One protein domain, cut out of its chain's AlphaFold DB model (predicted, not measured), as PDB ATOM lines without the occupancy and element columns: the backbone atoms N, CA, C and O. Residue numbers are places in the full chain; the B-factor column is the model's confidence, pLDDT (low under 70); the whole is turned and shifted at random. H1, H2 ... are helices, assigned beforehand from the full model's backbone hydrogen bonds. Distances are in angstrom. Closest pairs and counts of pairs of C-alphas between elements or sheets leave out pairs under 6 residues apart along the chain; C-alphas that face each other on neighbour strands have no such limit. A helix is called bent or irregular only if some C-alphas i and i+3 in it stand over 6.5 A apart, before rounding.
ATOM      1  N   VAL A 145     249.324 221.134 169.443       88.62
ATOM      2  CA  VAL A 145     248.401 221.369 170.561       88.62
ATOM      3  C   VAL A 145     247.266 222.302 170.141       88.62
ATOM      4  O   VAL A 145     246.136 222.125 170.578       88.62
ATOM      5  N   ARG A 146     247.512 223.278 169.263       87.19
ATOM      6  CA  ARG A 146     246.435 224.114 168.711       87.19
ATOM      7  C   ARG A 146     245.407 223.294 167.943       87.19
ATOM      8  O   ARG A 146     244.216 223.522 168.137       87.19
ATOM      9  N   GLU A 147     245.858 222.373 167.095       85.38
ATOM     10  CA  GLU A 147     244.976 221.503 166.315       85.38
ATOM     11  C   GLU A 147     244.185 220.557 167.230       85.38
ATOM     12  O   GLU A 147     242.961 220.500 167.125       85.38
ATOM     13  N   GLU A 148     244.844 219.912 168.200       82.75
ATOM     14  CA  GLU A 148     244.190 219.032 169.182       82.75
ATOM     15  C   GLU A 148     243.146 219.761 170.039       82.75
ATOM     16  O   GLU A 148     242.113 219.196 170.394       82.75
ATOM     17  N   GLN A 149     243.410 221.023 170.382       82.75
ATOM     18  CA  GLN A 149     242.555 221.829 171.258       82.75
ATOM     19  C   GLN A 149     241.536 222.685 170.486       82.75
ATOM     20  O   GLN A 149     240.777 223.432 171.104       82.75
ATOM     21  N   GLY A 150     241.523 222.620 169.148       79.69
ATOM     22  CA  GLY A 150     240.629 223.419 168.303       79.69
ATOM     23  C   GLY A 150     240.848 224.936 168.411       79.69
ATOM     24  O   GLY A 150     239.903 225.711 168.255       79.69
ATOM     25  N   ILE A 151     242.075 225.380 168.709       82.69
ATOM     26  CA  ILE A 151     242.411 226.799 168.882       82.69
ATOM     27  C   ILE A 151     242.699 227.429 167.516       82.69
ATOM     28  O   ILE A 151     243.749 227.205 166.907       82.69
ATOM     29  N   ILE A 152     241.773 228.269 167.061       77.19
ATOM     30  CA  ILE A 152     241.879 229.007 165.799       77.19
ATOM     31  C   ILE A 152     242.717 230.275 166.017       77.19
ATOM     32  O   ILE A 152     242.453 231.040 166.944       77.19
ATOM     33  N   THR A 153     243.695 230.523 165.143       72.38
ATOM     34  CA  THR A 153     244.390 231.819 165.047       72.38
ATOM     35  C   THR A 153     244.140 232.445 163.678       72.38
ATOM     36  O   THR A 153     243.661 231.784 162.756       72.38
ATOM     37  N   SER A 154     244.484 233.725 163.533       68.00
ATOM     38  CA  SER A 154     244.437 234.473 162.267       68.00
ATOM     39  C   SER A 154     245.214 233.800 161.127       68.00
ATOM     40  O   SER A 154     244.861 233.957 159.960       68.00
ATOM     41  N   SER A 155     246.276 233.067 161.466       63.53
ATOM     42  CA  SER A 155     247.294 232.584 160.537       63.53
ATOM     43  C   SER A 155     247.002 231.211 159.925       63.53
ATOM     44  O   SER A 155     247.435 230.986 158.798       63.53
ATOM     45  N   GLN A 156     246.271 230.304 160.593       61.34
ATOM     46  CA  GLN A 156     245.960 228.963 160.063       61.34
ATOM     47  C   GLN A 156     244.703 228.344 160.702       61.34
ATOM     48  O   GLN A 156     244.542 228.360 161.923       61.34
ATOM     49  N   SER A 157     243.863 227.718 159.871       53.31
ATOM     50  CA  SER A 157     242.727 226.878 160.274       53.31
ATOM     51  C   SER A 157     242.830 225.502 159.601       53.31
ATOM     52  O   SER A 157     242.122 225.220 158.634       53.31
ATOM     53  N   SER A 158     243.744 224.653 160.067       55.38
ATOM     54  CA  SER A 158     243.739 223.241 159.672       55.38
ATOM     55  C   SER A 158     242.970 222.445 160.714       55.38
ATOM     56  O   SER A 158     243.290 222.499 161.897       55.38
ATOM     57  N   THR A 159     241.937 221.733 160.272       58.06
ATOM     58  CA  THR A 159     241.217 220.756 161.090       58.06
ATOM     59  C   THR A 159     241.346 219.396 160.423       58.06
ATOM     60  O   THR A 159     240.579 219.078 159.508       58.06
ATOM     61  N   THR A 160     242.318 218.592 160.848       64.25
ATOM     62  CA  THR A 160     242.358 217.174 160.486       64.25
ATOM     63  C   THR A 160     241.344 216.425 161.345       64.25
ATOM     64  O   THR A 160     241.497 216.316 162.559       64.25
ATOM     65  N   ILE A 161     240.284 215.903 160.727       68.56
ATOM     66  CA  ILE A 161     239.275 215.096 161.425       68.56
ATOM     67  C   ILE A 161     239.607 213.621 161.209       68.56
ATOM     68  O   ILE A 161     239.524 213.119 160.088       68.56
ATOM     69  N   THR A 162     239.944 212.914 162.287       72.94
ATOM     70  CA  THR A 162     240.068 211.451 162.266       72.94
ATOM     71  C   THR A 162     238.742 210.830 162.690       72.94
ATOM     72  O   THR A 162     238.296 211.026 163.818       72.94
ATOM     73  N   VAL A 163     238.108 210.073 161.792       76.44
ATOM     74  CA  VAL A 163     236.878 209.324 162.084       76.44
ATOM     75  C   VAL A 163     237.222 207.844 162.188       76.44
ATOM     76  O   VAL A 163     237.606 207.224 161.198       76.44
ATOM     77  N   LEU A 164     237.069 207.273 163.382       76.00
ATOM     78  CA  LEU A 164     237.212 205.837 163.600       76.00
ATOM     79  C   LEU A 164     235.827 205.182 163.571       76.00
ATOM     80  O   LEU A 164     235.022 205.359 164.482       76.00
ATOM     81  N   LEU A 165     235.545 204.430 162.509       83.06
ATOM     82  CA  LEU A 165     234.311 203.656 162.381       83.06
ATOM     83  C   LEU A 165     234.517 202.284 163.025       83.06
ATOM     84  O   LEU A 165     235.298 201.479 162.523       83.06
ATOM     85  N   MET A 166     233.824 202.026 164.135       80.88
ATOM     86  CA  MET A 166     233.899 200.754 164.858       80.88
ATOM     87  C   MET A 166     232.531 200.085 164.919       80.88
ATOM     88  O   MET A 166     231.506 200.757 165.037       80.88
ATOM     89  N   ASN A 167     232.522 198.753 164.884       82.38
ATOM     90  CA  ASN A 167     231.342 197.966 165.208       82.38
ATOM     91  C   ASN A 167     231.140 197.975 166.737       82.38
ATOM     92  O   ASN A 167     232.013 197.474 167.448       82.38
ATOM     93  N   PRO A 168     230.013 198.483 167.271       72.88
ATOM     94  CA  PRO A 168     229.780 198.539 168.717       72.88
ATOM     95  C   PRO A 168     229.852 197.171 169.409       72.88
ATOM     96  O   PRO A 168     230.171 197.105 170.589       72.88
ATOM     97  N   GLY A 169     229.576 196.079 168.683       80.69
ATOM     98  CA  GLY A 169     229.671 194.715 169.213       80.69
ATOM     99  C   GLY A 169     231.101 194.179 169.374       80.69
ATOM    100  O   GLY A 169     231.279 193.135 169.990       80.69
ATOM    101  N   GLU A 170     232.106 194.869 168.827       83.69
ATOM    102  CA  GLU A 170     233.526 194.474 168.865       83.69
ATOM    103  C   GLU A 170     234.360 195.337 169.826       83.69
ATOM    104  O   GLU A 170     235.528 195.037 170.073       83.69
ATOM    105  N   VAL A 171     233.773 196.400 170.385       82.69
ATOM    106  CA  VAL A 171     234.460 197.322 171.294       82.69
ATOM    107  C   VAL A 171     234.113 196.968 172.745       82.69
ATOM    108  O   VAL A 171     232.932 196.957 173.097       82.69
ATOM    109  N   PRO A 172     235.107 196.707 173.616       87.50
ATOM    110  CA  PRO A 172     234.863 196.464 175.035       87.50
ATOM    111  C   PRO A 172     234.105 197.622 175.699       87.50
ATOM    112  O   PRO A 172     234.397 198.795 175.447       87.50
ATOM    113  N   ALA A 173     233.159 197.304 176.586       86.00
ATOM    114  CA  ALA A 173     232.333 198.307 177.263       86.00
ATOM    115  C   ALA A 173     233.172 199.277 178.114       86.00
ATOM    116  O   ALA A 173     232.855 200.461 178.218       86.00
ATOM    117  N   GLU A 174     234.283 198.793 178.673       87.88
ATOM    118  CA  GLU A 174     235.238 199.595 179.433       87.88
ATOM    119  C   GLU A 174     235.901 200.661 178.554       87.88
ATOM    120  O   GLU A 174     236.069 201.798 178.990       87.88
ATOM    121  N   PHE A 175     236.231 200.322 177.302       85.25
ATOM    122  CA  PHE A 175     236.810 201.275 176.357       85.25
ATOM    123  C   PHE A 175     235.806 202.375 176.000       85.25
ATOM    124  O   PHE A 175     236.164 203.550 176.019       85.25
ATOM    125  N   LEU A 176     234.546 202.011 175.727       84.56
ATOM    126  CA  LEU A 176     233.485 202.982 175.439       84.56
ATOM    127  C   LEU A 176     233.241 203.917 176.628       84.56
ATOM    128  O   LEU A 176     233.158 205.126 176.438       84.56
ATOM    129  N   SER A 177     233.215 203.379 177.850       86.88
ATOM    130  CA  SER A 177     233.062 204.188 179.063       86.88
ATOM    131  C   SER A 177     234.192 205.211 179.221       86.88
ATOM    132  O   SER A 177     233.930 206.373 179.530       86.88
ATOM    133  N   VAL A 178     235.442 204.816 178.958       86.19
ATOM    134  CA  VAL A 178     236.586 205.740 178.981       86.19
ATOM    135  C   VAL A 178     236.489 206.766 177.848       86.19
ATOM    136  O   VAL A 178     236.714 207.948 178.088       86.19
ATOM    137  N   ALA A 179     236.117 206.356 176.634       83.75
ATOM    138  CA  ALA A 179     235.950 207.271 175.503       83.75
ATOM    139  C   ALA A 179     234.866 208.330 175.776       83.75
ATOM    140  O   ALA A 179     235.082 209.512 175.511       83.75
ATOM    141  N   GLU A 180     233.738 207.938 176.373       83.88
ATOM    142  CA  GLU A 180     232.681 208.861 176.799       83.88
ATOM    143  C   GLU A 180     233.167 209.823 177.889       83.88
ATOM    144  O   GLU A 180     232.934 211.031 177.793       83.88
ATOM    145  N   GLN A 181     233.901 209.326 178.890       83.31
ATOM    146  CA  GLN A 181     234.502 210.178 179.921       83.31
ATOM    147  C   GLN A 181     235.452 211.211 179.310       83.31
ATOM    148  O   GLN A 181     235.359 212.392 179.643       83.31
ATOM    149  N   LEU A 182     236.317 210.785 178.385       78.75
ATOM    150  CA  LEU A 182     237.253 211.663 177.682       78.75
ATOM    151  C   LEU A 182     236.533 212.666 176.775       78.75
ATOM    152  O   LEU A 182     236.940 213.822 176.718       78.75
ATOM    153  N   SER A 183     235.425 212.276 176.138       73.25
ATOM    154  CA  SER A 183     234.603 213.191 175.330       73.25
ATOM    155  C   SER A 183     233.965 214.314 176.157       73.25
ATOM    156  O   SER A 183     233.683 215.392 175.634       73.25
ATOM    157  N   CYS A 184     233.773 214.083 177.460       65.12
ATOM    158  CA  CYS A 184     233.249 215.067 178.403       65.12
ATOM    159  C   CYS A 184     234.341 215.955 179.025       65.12
ATOM    160  O   CYS A 184     234.007 216.906 179.738       65.12
ATOM    161  N   VAL A 185     235.630 215.671 178.789       66.62
ATOM    162  CA  VAL A 185     236.730 216.511 179.276       66.62
ATOM    163  C   VAL A 185     236.731 217.806 178.473       66.62
ATOM    164  O   VAL A 185     237.317 217.914 177.400       66.62
ATOM    165  N   GLN A 186     236.066 218.829 179.008       58.91
ATOM    166  CA  GLN A 186     236.236 220.190 178.523       58.91
ATOM    167  C   GLN A 186     237.642 220.646 178.904       58.91
ATOM    168  O   GLN A 186     237.905 220.999 180.056       58.91
ATOM    169  N   HIS A 187     238.560 220.636 177.941       64.31
ATOM    170  CA  HIS A 187     239.823 221.329 178.122       64.31
ATOM    171  C   HIS A 187     239.530 222.808 178.379       64.31
ATOM    172  O   HIS A 187     238.903 223.499 177.574       64.31
ATOM    173  N   LEU A 188     239.954 223.294 179.545       73.06
ATOM    174  CA  LEU A 188     239.831 224.701 179.892       73.06
ATOM    175  C   LEU A 188     240.723 225.486 178.928       73.06
ATOM    176  O   LEU A 188     241.935 225.530 179.115       73.06
ATOM    177  N   GLN A 189     240.120 226.127 177.923       81.31
ATOM    178  CA  GLN A 189     240.799 226.932 176.895       81.31
ATOM    179  C   GLN A 189     241.859 227.884 177.491       81.31
ATOM    180  O   GLN A 189     242.931 228.088 176.925       81.31
ATOM    181  N   ARG A 190     241.588 228.402 178.696       90.00
ATOM    182  CA  ARG A 190     242.527 229.169 179.523       90.00
ATOM    183  C   ARG A 190     243.847 228.439 179.796       90.00
ATOM    184  O   ARG A 190     244.910 229.014 179.587       90.00
ATOM    185  N   GLU A 191     243.792 227.205 180.289       90.75
ATOM    186  CA  GLU A 191     244.988 226.421 180.616       90.75
ATOM    187  C   GLU A 191     245.767 226.041 179.353       90.75
ATOM    188  O   GLU A 191     247.001 226.035 179.381       90.75
ATOM    189  N   SER A 192     245.073 225.819 178.231       91.19
ATOM    190  CA  SER A 192     245.711 225.601 176.929       91.19
ATOM    191  C   SER A 192     246.511 226.833 176.490       91.19
ATOM    192  O   SER A 192     247.692 226.695 176.172       91.19
ATOM    193  N   TYR A 193     245.950 228.049 176.584       93.75
ATOM    194  CA  TYR A 193     246.701 229.282 176.297       93.75
ATOM    195  C   TYR A 193     247.907 229.464 177.220       93.75
ATOM    196  O   TYR A 193     249.009 229.736 176.748       93.75
ATOM    197  N   ILE A 194     247.734 229.278 178.532       95.00
ATOM    198  CA  ILE A 194     248.835 229.415 179.497       95.00
ATOM    199  C   ILE A 194     249.952 228.411 179.190       95.00
ATOM    200  O   ILE A 194     251.131 228.767 179.246       95.00
ATOM    201  N   THR A 195     249.597 227.168 178.863       94.19
ATOM    202  CA  THR A 195     250.557 226.111 178.518       94.19
ATOM    203  C   THR A 195     251.302 226.440 177.230       94.19
ATOM    204  O   THR A 195     252.531 226.403 177.223       94.19
ATOM    205  N   LEU A 196     250.581 226.835 176.179       94.50
ATOM    206  CA  LEU A 196     251.155 227.204 174.888       94.50
ATOM    207  C   LEU A 196     252.097 228.404 175.000       94.50
ATOM    208  O   LEU A 196     253.228 228.334 174.523       94.50
ATOM    209  N   ILE A 197     251.682 229.476 175.685       95.69
ATOM    210  CA  ILE A 197     252.528 230.659 175.894       95.69
ATOM    211  C   ILE A 197     253.791 230.259 176.665       95.69
ATOM    212  O   ILE A 197     254.898 230.558 176.223       95.69
ATOM    213  N   LYS A 198     253.661 229.532 177.784       95.38
ATOM    214  CA  LYS A 198     254.827 229.061 178.553       95.38
ATOM    215  C   LYS A 198     255.783 228.235 177.697       95.38
ATOM    216  O   LYS A 198     256.986 228.458 177.787       95.38
ATOM    217  N   HIS A 199     255.252 227.318 176.891       95.19
ATOM    218  CA  HIS A 199     256.056 226.482 176.010       95.19
ATOM    219  C   HIS A 199     256.840 227.330 175.007       95.19
ATOM    220  O   HIS A 199     258.043 227.150 174.901       95.19
ATOM    221  N   CYS A 200     256.204 228.306 174.350       94.56
ATOM    222  CA  CYS A 200     256.873 229.183 173.380       94.56
ATOM    223  C   CYS A 200     258.050 229.953 174.003       94.56
ATOM    224  O   CYS A 200     259.121 230.065 173.408       94.56
ATOM    225  N   PHE A 201     257.875 230.472 175.224       94.75
ATOM    226  CA  PHE A 201     258.969 231.127 175.945       94.75
ATOM    227  C   PHE A 201     260.079 230.136 176.314       94.75
ATOM    228  O   PHE A 201     261.255 230.476 176.202       94.75
ATOM    229  N   GLN A 202     259.719 228.927 176.748       94.88
ATOM    230  CA  GLN A 202     260.687 227.902 177.127       94.88
ATOM    231  C   GLN A 202     261.517 227.425 175.933       94.88
ATOM    232  O   GLN A 202     262.743 227.406 176.008       94.88
ATOM    233  N   SER A 203     260.861 227.096 174.822       94.38
ATOM    234  CA  SER A 203     261.504 226.547 173.634       94.38
ATOM    235  C   SER A 203     262.457 227.556 173.000       94.38
ATOM    236  O   SER A 203     263.592 227.200 172.683       94.38
ATOM    237  N   ALA A 204     262.048 228.823 172.888       93.19
ATOM    238  CA  ALA A 204     262.836 229.861 172.227       93.19
ATOM    239  C   ALA A 204     263.912 230.503 173.120       93.19
ATOM    240  O   ALA A 204     264.951 230.929 172.621       93.19
ATOM    241  N   LEU A 205     263.673 230.620 174.433       92.12
ATOM    242  CA  LEU A 205     264.520 231.415 175.341       92.12
ATOM    243  C   LEU A 205     265.127 230.591 176.484       92.12
ATOM    244  O   LEU A 205     265.840 231.143 177.329       92.12
ATOM    245  N   GLY A 206     264.843 229.291 176.533       90.62
ATOM    246  CA  GLY A 206     265.352 228.377 177.544       90.62
ATOM    247  C   GLY A 206     264.969 228.805 178.956       90.62
ATOM    248  O   GLY A 206     263.819 229.121 179.261       90.62
ATOM    249  N   THR A 207     265.959 228.837 179.844       88.31
ATOM    250  CA  THR A 207     265.782 229.182 181.263       88.31
ATOM    251  C   THR A 207     265.864 230.683 181.549       88.31
ATOM    252  O   THR A 207     265.784 231.085 182.711       88.31
ATOM    253  N   LYS A 208     265.974 231.533 180.512       87.94
ATOM    254  CA  LYS A 208     266.079 232.996 180.661       87.94
ATOM    255  C   LYS A 208     264.915 233.592 181.459       87.94
ATOM    256  O   LYS A 208     265.116 234.541 182.215       87.94
ATOM    257  N   TYR A 209     263.714 233.031 181.307       86.69
ATOM    258  CA  TYR A 209     262.518 233.443 182.039       86.69
ATOM    259  C   TYR A 209     261.940 232.264 182.833       86.69
ATOM    260  O   TYR A 209     261.497 231.284 182.235       86.69
ATOM    261  N   PRO A 210     261.885 232.336 184.179       90.12
ATOM    262  CA  PRO A 210     261.319 231.258 184.984       90.12
ATOM    263  C   PRO A 210     259.842 231.013 184.652       90.12
ATOM    264  O   PRO A 210     259.001 231.902 184.808       90.12
ATOM    265  N   LEU A 211     259.492 229.778 184.285       91.38
ATOM    266  CA  LEU A 211     258.118 229.411 183.903       91.38
ATOM    267  C   LEU A 211     257.090 229.664 185.005       91.38
ATOM    268  O   LEU A 211     255.928 229.945 184.717       91.38
ATOM    269  N   GLN A 212     257.505 229.568 186.270       92.94
ATOM    270  CA  GLN A 212     256.649 229.886 187.414       92.94
ATOM    271  C   GLN A 212     256.261 231.366 187.433       92.94
ATOM    272  O   GLN A 212     255.137 231.699 187.798       92.94
ATOM    273  N   HIS A 213     257.172 232.253 187.029       93.62
ATOM    274  CA  HIS A 213     256.891 233.680 186.951       93.62
ATOM    275  C   HIS A 213     255.911 233.976 185.813       93.62
ATOM    276  O   HIS A 213     254.892 234.615 186.057       93.62
ATOM    277  N   ILE A 214     256.157 233.418 184.620       94.06
ATOM    278  CA  ILE A 214     255.236 233.521 183.476       94.06
ATOM    279  C   ILE A 214     253.842 233.030 183.882       94.06
ATOM    280  O   ILE A 214     252.854 233.736 183.707       94.06
ATOM    281  N   HIS A 215     253.760 231.857 184.515       95.19
ATOM    282  CA  HIS A 215     252.492 231.305 184.978       95.19
ATOM    283  C   HIS A 215     251.770 232.236 185.963       95.19
ATOM    284  O   HIS A 215     250.589 232.507 185.779       95.19
ATOM    285  N   ARG A 216     252.465 232.778 186.974       95.69
ATOM    286  CA  ARG A 216     251.868 233.709 187.953       95.69
ATOM    287  C   ARG A 216     251.314 234.980 187.307       95.69
ATOM    288  O   ARG A 216     250.296 235.475 187.771       95.69
ATOM    289  N   VAL A 217     251.966 235.491 186.263       95.75
ATOM    290  CA  VAL A 217     251.519 236.692 185.536       95.75
ATOM    291  C   VAL A 217     250.326 236.395 184.625       95.75
ATOM    292  O   VAL A 217     249.437 237.234 184.500       95.75
ATOM    293  N   LEU A 218     250.283 235.213 184.006       96.00
ATOM    294  CA  LEU A 218     249.190 234.818 183.111       96.00
ATOM    295  C   LEU A 218     247.934 234.358 183.862       96.00
ATOM    296  O   LEU A 218     246.829 234.584 183.384       96.00
ATOM    297  N   GLN A 219     248.077 233.750 185.044       94.62
ATOM    298  CA  GLN A 219     246.945 233.254 185.833       94.62
ATOM    299  C   GLN A 219     245.848 234.314 186.074       94.62
ATOM    300  O   GLN A 219     244.702 234.060 185.728       94.62
ATOM    301  N   PRO A 220     246.099 235.520 186.602       95.69
ATOM    302  CA  PRO A 220     245.007 236.461 186.876       95.69
ATOM    303  C   PRO A 220     244.329 237.042 185.619       95.69
ATOM    304  O   PRO A 220     243.335 237.751 185.761       95.69
ATOM    305  N   LYS A 221     244.839 236.781 184.406       95.94
ATOM    306  CA  LYS A 221     244.331 237.388 183.169       95.94
ATOM    307  C   LYS A 221     243.031 236.731 182.682       95.94
ATOM    308  O   LYS A 221     242.878 235.508 182.795       95.94
ATOM    309  N   PRO A 222     242.094 237.513 182.113       94.38
ATOM    310  CA  PRO A 222     240.917 236.969 181.450       94.38
ATOM    311  C   PRO A 222     241.300 236.226 180.164       94.38
ATOM    312  O   PRO A 222     242.341 236.475 179.559       94.38
ATOM    313  N   VAL A 223     240.420 235.328 179.709       92.25
ATOM    314  CA  VAL A 223     240.647 234.503 178.506       92.25
ATOM    315  C   VAL A 223     240.844 235.352 177.245       92.25
ATOM    316  O   VAL A 223     241.641 234.971 176.395       92.25
ATOM    317  N   SER A 224     240.176 236.505 177.137       92.50
ATOM    318  CA  SER A 224     240.345 237.428 176.006       92.50
ATOM    319  C   SER A 224     241.784 237.936 175.895       92.50
ATOM    320  O   SER A 224     242.390 237.827 174.837       92.50
ATOM    321  N   GLU A 225     242.361 238.387 177.010       95.38
ATOM    322  CA  GLU A 225     243.741 238.879 177.049       95.38
ATOM    323  C   GLU A 225     244.745 237.740 176.801       95.38
ATOM    324  O   GLU A 225     245.733 237.919 176.096       95.38
ATOM    325  N   LEU A 226     244.480 236.534 177.321       95.00
ATOM    326  CA  LEU A 226     245.311 235.358 177.029       95.00
ATOM    327  C   LEU A 226     245.285 234.981 175.543       95.00
ATOM    328  O   LEU A 226     246.322 234.603 175.002       95.00
ATOM    329  N   SER A 227     244.125 235.096 174.894       92.81
ATOM    330  CA  SER A 227     243.972 234.845 173.462       92.81
ATOM    331  C   SER A 227     244.744 235.863 172.622       92.81
ATOM    332  O   SER A 227     245.362 235.476 171.635       92.81
ATOM    333  N   GLU A 228     244.730 237.141 173.008       93.62
ATOM    334  CA  GLU A 228     245.490 238.206 172.340       93.62
ATOM    335  C   GLU A 228     246.998 237.963 172.464       93.62
ATOM    336  O   GLU A 228     247.688 237.871 171.449       93.62
ATOM    337  N   ILE A 229     247.492 237.727 173.688       95.06
ATOM    338  CA  ILE A 229     248.906 237.402 173.942       95.06
ATOM    339  C   ILE A 229     249.325 236.171 173.135       95.06
ATOM    340  O   ILE A 229     250.394 236.141 172.525       95.06
ATOM    341  N   PHE A 230     248.494 235.130 173.140       94.12
ATOM    342  CA  PHE A 230     248.777 233.915 172.393       94.12
ATOM    343  C   PHE A 230     248.805 234.155 170.877       94.12
ATOM    344  O   PHE A 230     249.674 233.598 170.204       94.12
ATOM    345  N   SER A 231     247.900 234.981 170.344       93.00
ATOM    346  CA  SER A 231     247.894 235.348 168.925       93.00
ATOM    347  C   SER A 231     249.188 236.057 168.542       93.00
ATOM    348  O   SER A 231     249.835 235.642 167.588       93.00
ATOM    349  N   GLU A 232     249.622 237.049 169.326       94.00
ATOM    350  CA  GLU A 232     250.876 237.771 169.075       94.00
ATOM    351  C   GLU A 232     252.090 236.833 169.083       94.00
ATOM    352  O   GLU A 232     252.913 236.857 168.168       94.00
ATOM    353  N   VAL A 233     252.192 235.962 170.093       93.62
ATOM    354  CA  VAL A 233     253.281 234.975 170.186       93.62
ATOM    355  C   VAL A 233     253.249 234.001 169.004       93.62
ATOM    356  O   VAL A 233     254.300 233.638 168.472       93.62
ATOM    357  N   SER A 234     252.055 233.587 168.577       93.12
ATOM    358  CA  SER A 234     251.884 232.694 167.428       93.12
ATOM    359  C   SER A 234     252.295 233.356 166.125       93.12
ATOM    360  O   SER A 234     253.023 232.744 165.352       93.12
ATOM    361  N   ASP A 235     251.912 234.609 165.909       92.94
ATOM    362  CA  ASP A 235     252.272 235.347 164.700       92.94
ATOM    363  C   ASP A 235     253.791 235.549 164.599       92.94
ATOM    364  O   ASP A 235     254.363 235.408 163.517       92.94
ATOM    365  N   VAL A 236     254.474 235.781 165.728       93.50
ATOM    366  CA  VAL A 236     255.945 235.849 165.775       93.50
ATOM    367  C   VAL A 236     256.589 234.507 165.405       93.50
ATOM    368  O   VAL A 236     257.525 234.485 164.604       93.50
ATOM    369  N   LEU A 237     256.102 233.390 165.957       93.06
ATOM    370  CA  LEU A 237     256.635 232.057 165.641       93.06
ATOM    371  C   LEU A 237     256.389 231.669 164.179       93.06
ATOM    372  O   LEU A 237     257.297 231.174 163.511       93.06
ATOM    373  N   GLU A 238     255.190 231.930 163.667       93.00
ATOM    374  CA  GLU A 238     254.828 231.659 162.274       93.00
ATOM    375  C   GLU A 238     255.663 232.507 161.301       93.00
ATOM    376  O   GLU A 238     256.178 231.984 160.310       93.00
ATOM    377  N   ALA A 239     255.891 233.789 161.609       92.88
ATOM    378  CA  ALA A 239     256.770 234.653 160.819       92.88
ATOM    379  C   ALA A 239     258.230 234.160 160.822       92.88
ATOM    380  O   ALA A 239     258.884 234.134 159.774       92.88
ATOM    381  N   ALA A 240     258.740 233.721 161.977       93.00
ATOM    382  CA  ALA A 240     260.079 233.144 162.083       93.00
ATOM    383  C   ALA A 240     260.208 231.857 161.248       93.00
ATOM    384  O   ALA A 240     261.166 231.700 160.491       93.00
ATOM    385  N   ALA A 241     259.210 230.972 161.297       91.31
ATOM    386  CA  ALA A 241     259.197 229.741 160.508       91.31
ATOM    387  C   ALA A 241     259.090 229.983 158.993       91.31
ATOM    388  O   ALA A 241     259.712 229.260 158.208       91.31
ATOM    389  N   ALA A 242     258.335 231.008 158.586       89.38
ATOM    390  CA  ALA A 242     258.174 231.411 157.190       89.38
ATOM    391  C   ALA A 242     259.410 232.115 156.608       89.38
ATOM    392  O   ALA A 242     259.511 232.269 155.392       89.38
ATOM    393  N   THR A 243     260.366 232.530 157.446       85.44
ATOM    394  CA  THR A 243     261.587 233.186 156.974       85.44
ATOM    395  C   THR A 243     262.411 232.199 156.140       85.44
ATOM    396  O   THR A 243     262.824 231.131 156.609       85.44
TER     397      THR A 243
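This is residues 145 to 243 of the 257 residues of an uncharacterized protein of Takifugu bimaculatus (UniProt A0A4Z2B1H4). From a head of three helices, H3 with H4 folded back on it and H5 packed on H3, an open loop reaches out, where residues 162 to 167 and 177 to 183 of H2 stand free; short H1 lies near H3. The printed part has 99 residues with five named helices, H1 to H5, and no named strand: all helix. It is loose, radius of gyration of the C-alphas 17.6 A, spanning 53 by 32 by 26 A.

Start at H1, residues 145 to 148, close to but not clearly touching H3, residues 189 to 208; the closest C-alphas, Val 145 and Leu 196, are 7.8 A apart. H2, residues 173 to 183, touches no helix. H3, with residues 194 to 202 alone, touches H4, residues 211 to 218, in a hairpin; the closest C-alphas, Lys 198 and Leu 211, are 6.3 A apart. H3 touches H5, residues 223 to 242, at a steep tilt of 46 degrees, the same way; the closest C-alphas, Arg 190 and Val 223, are 5.7 A apart. O i to N i+4 pairs are within hydrogen-bond range throughout H2, H4 and H5, and 14 of 16 in H3; H1 is too short for one.

Find C-alpha 145 at (248.401, 221.369, 170.561), where H1 begins. H2 runs 15.2 A. H3 runs 26.3 A with a kink of 69 degrees near residue 202, and is irregular: C-alphas 204 and 207 are 9.5 A apart. H5 runs 27.8 A to C-alpha 242 at (258.174, 231.411, 157.190).

The printed part has no cut. The link from H1 to H2 is long, 24 residues. pLDDT is under 70 at residues 154 to 161 and 184 to 187.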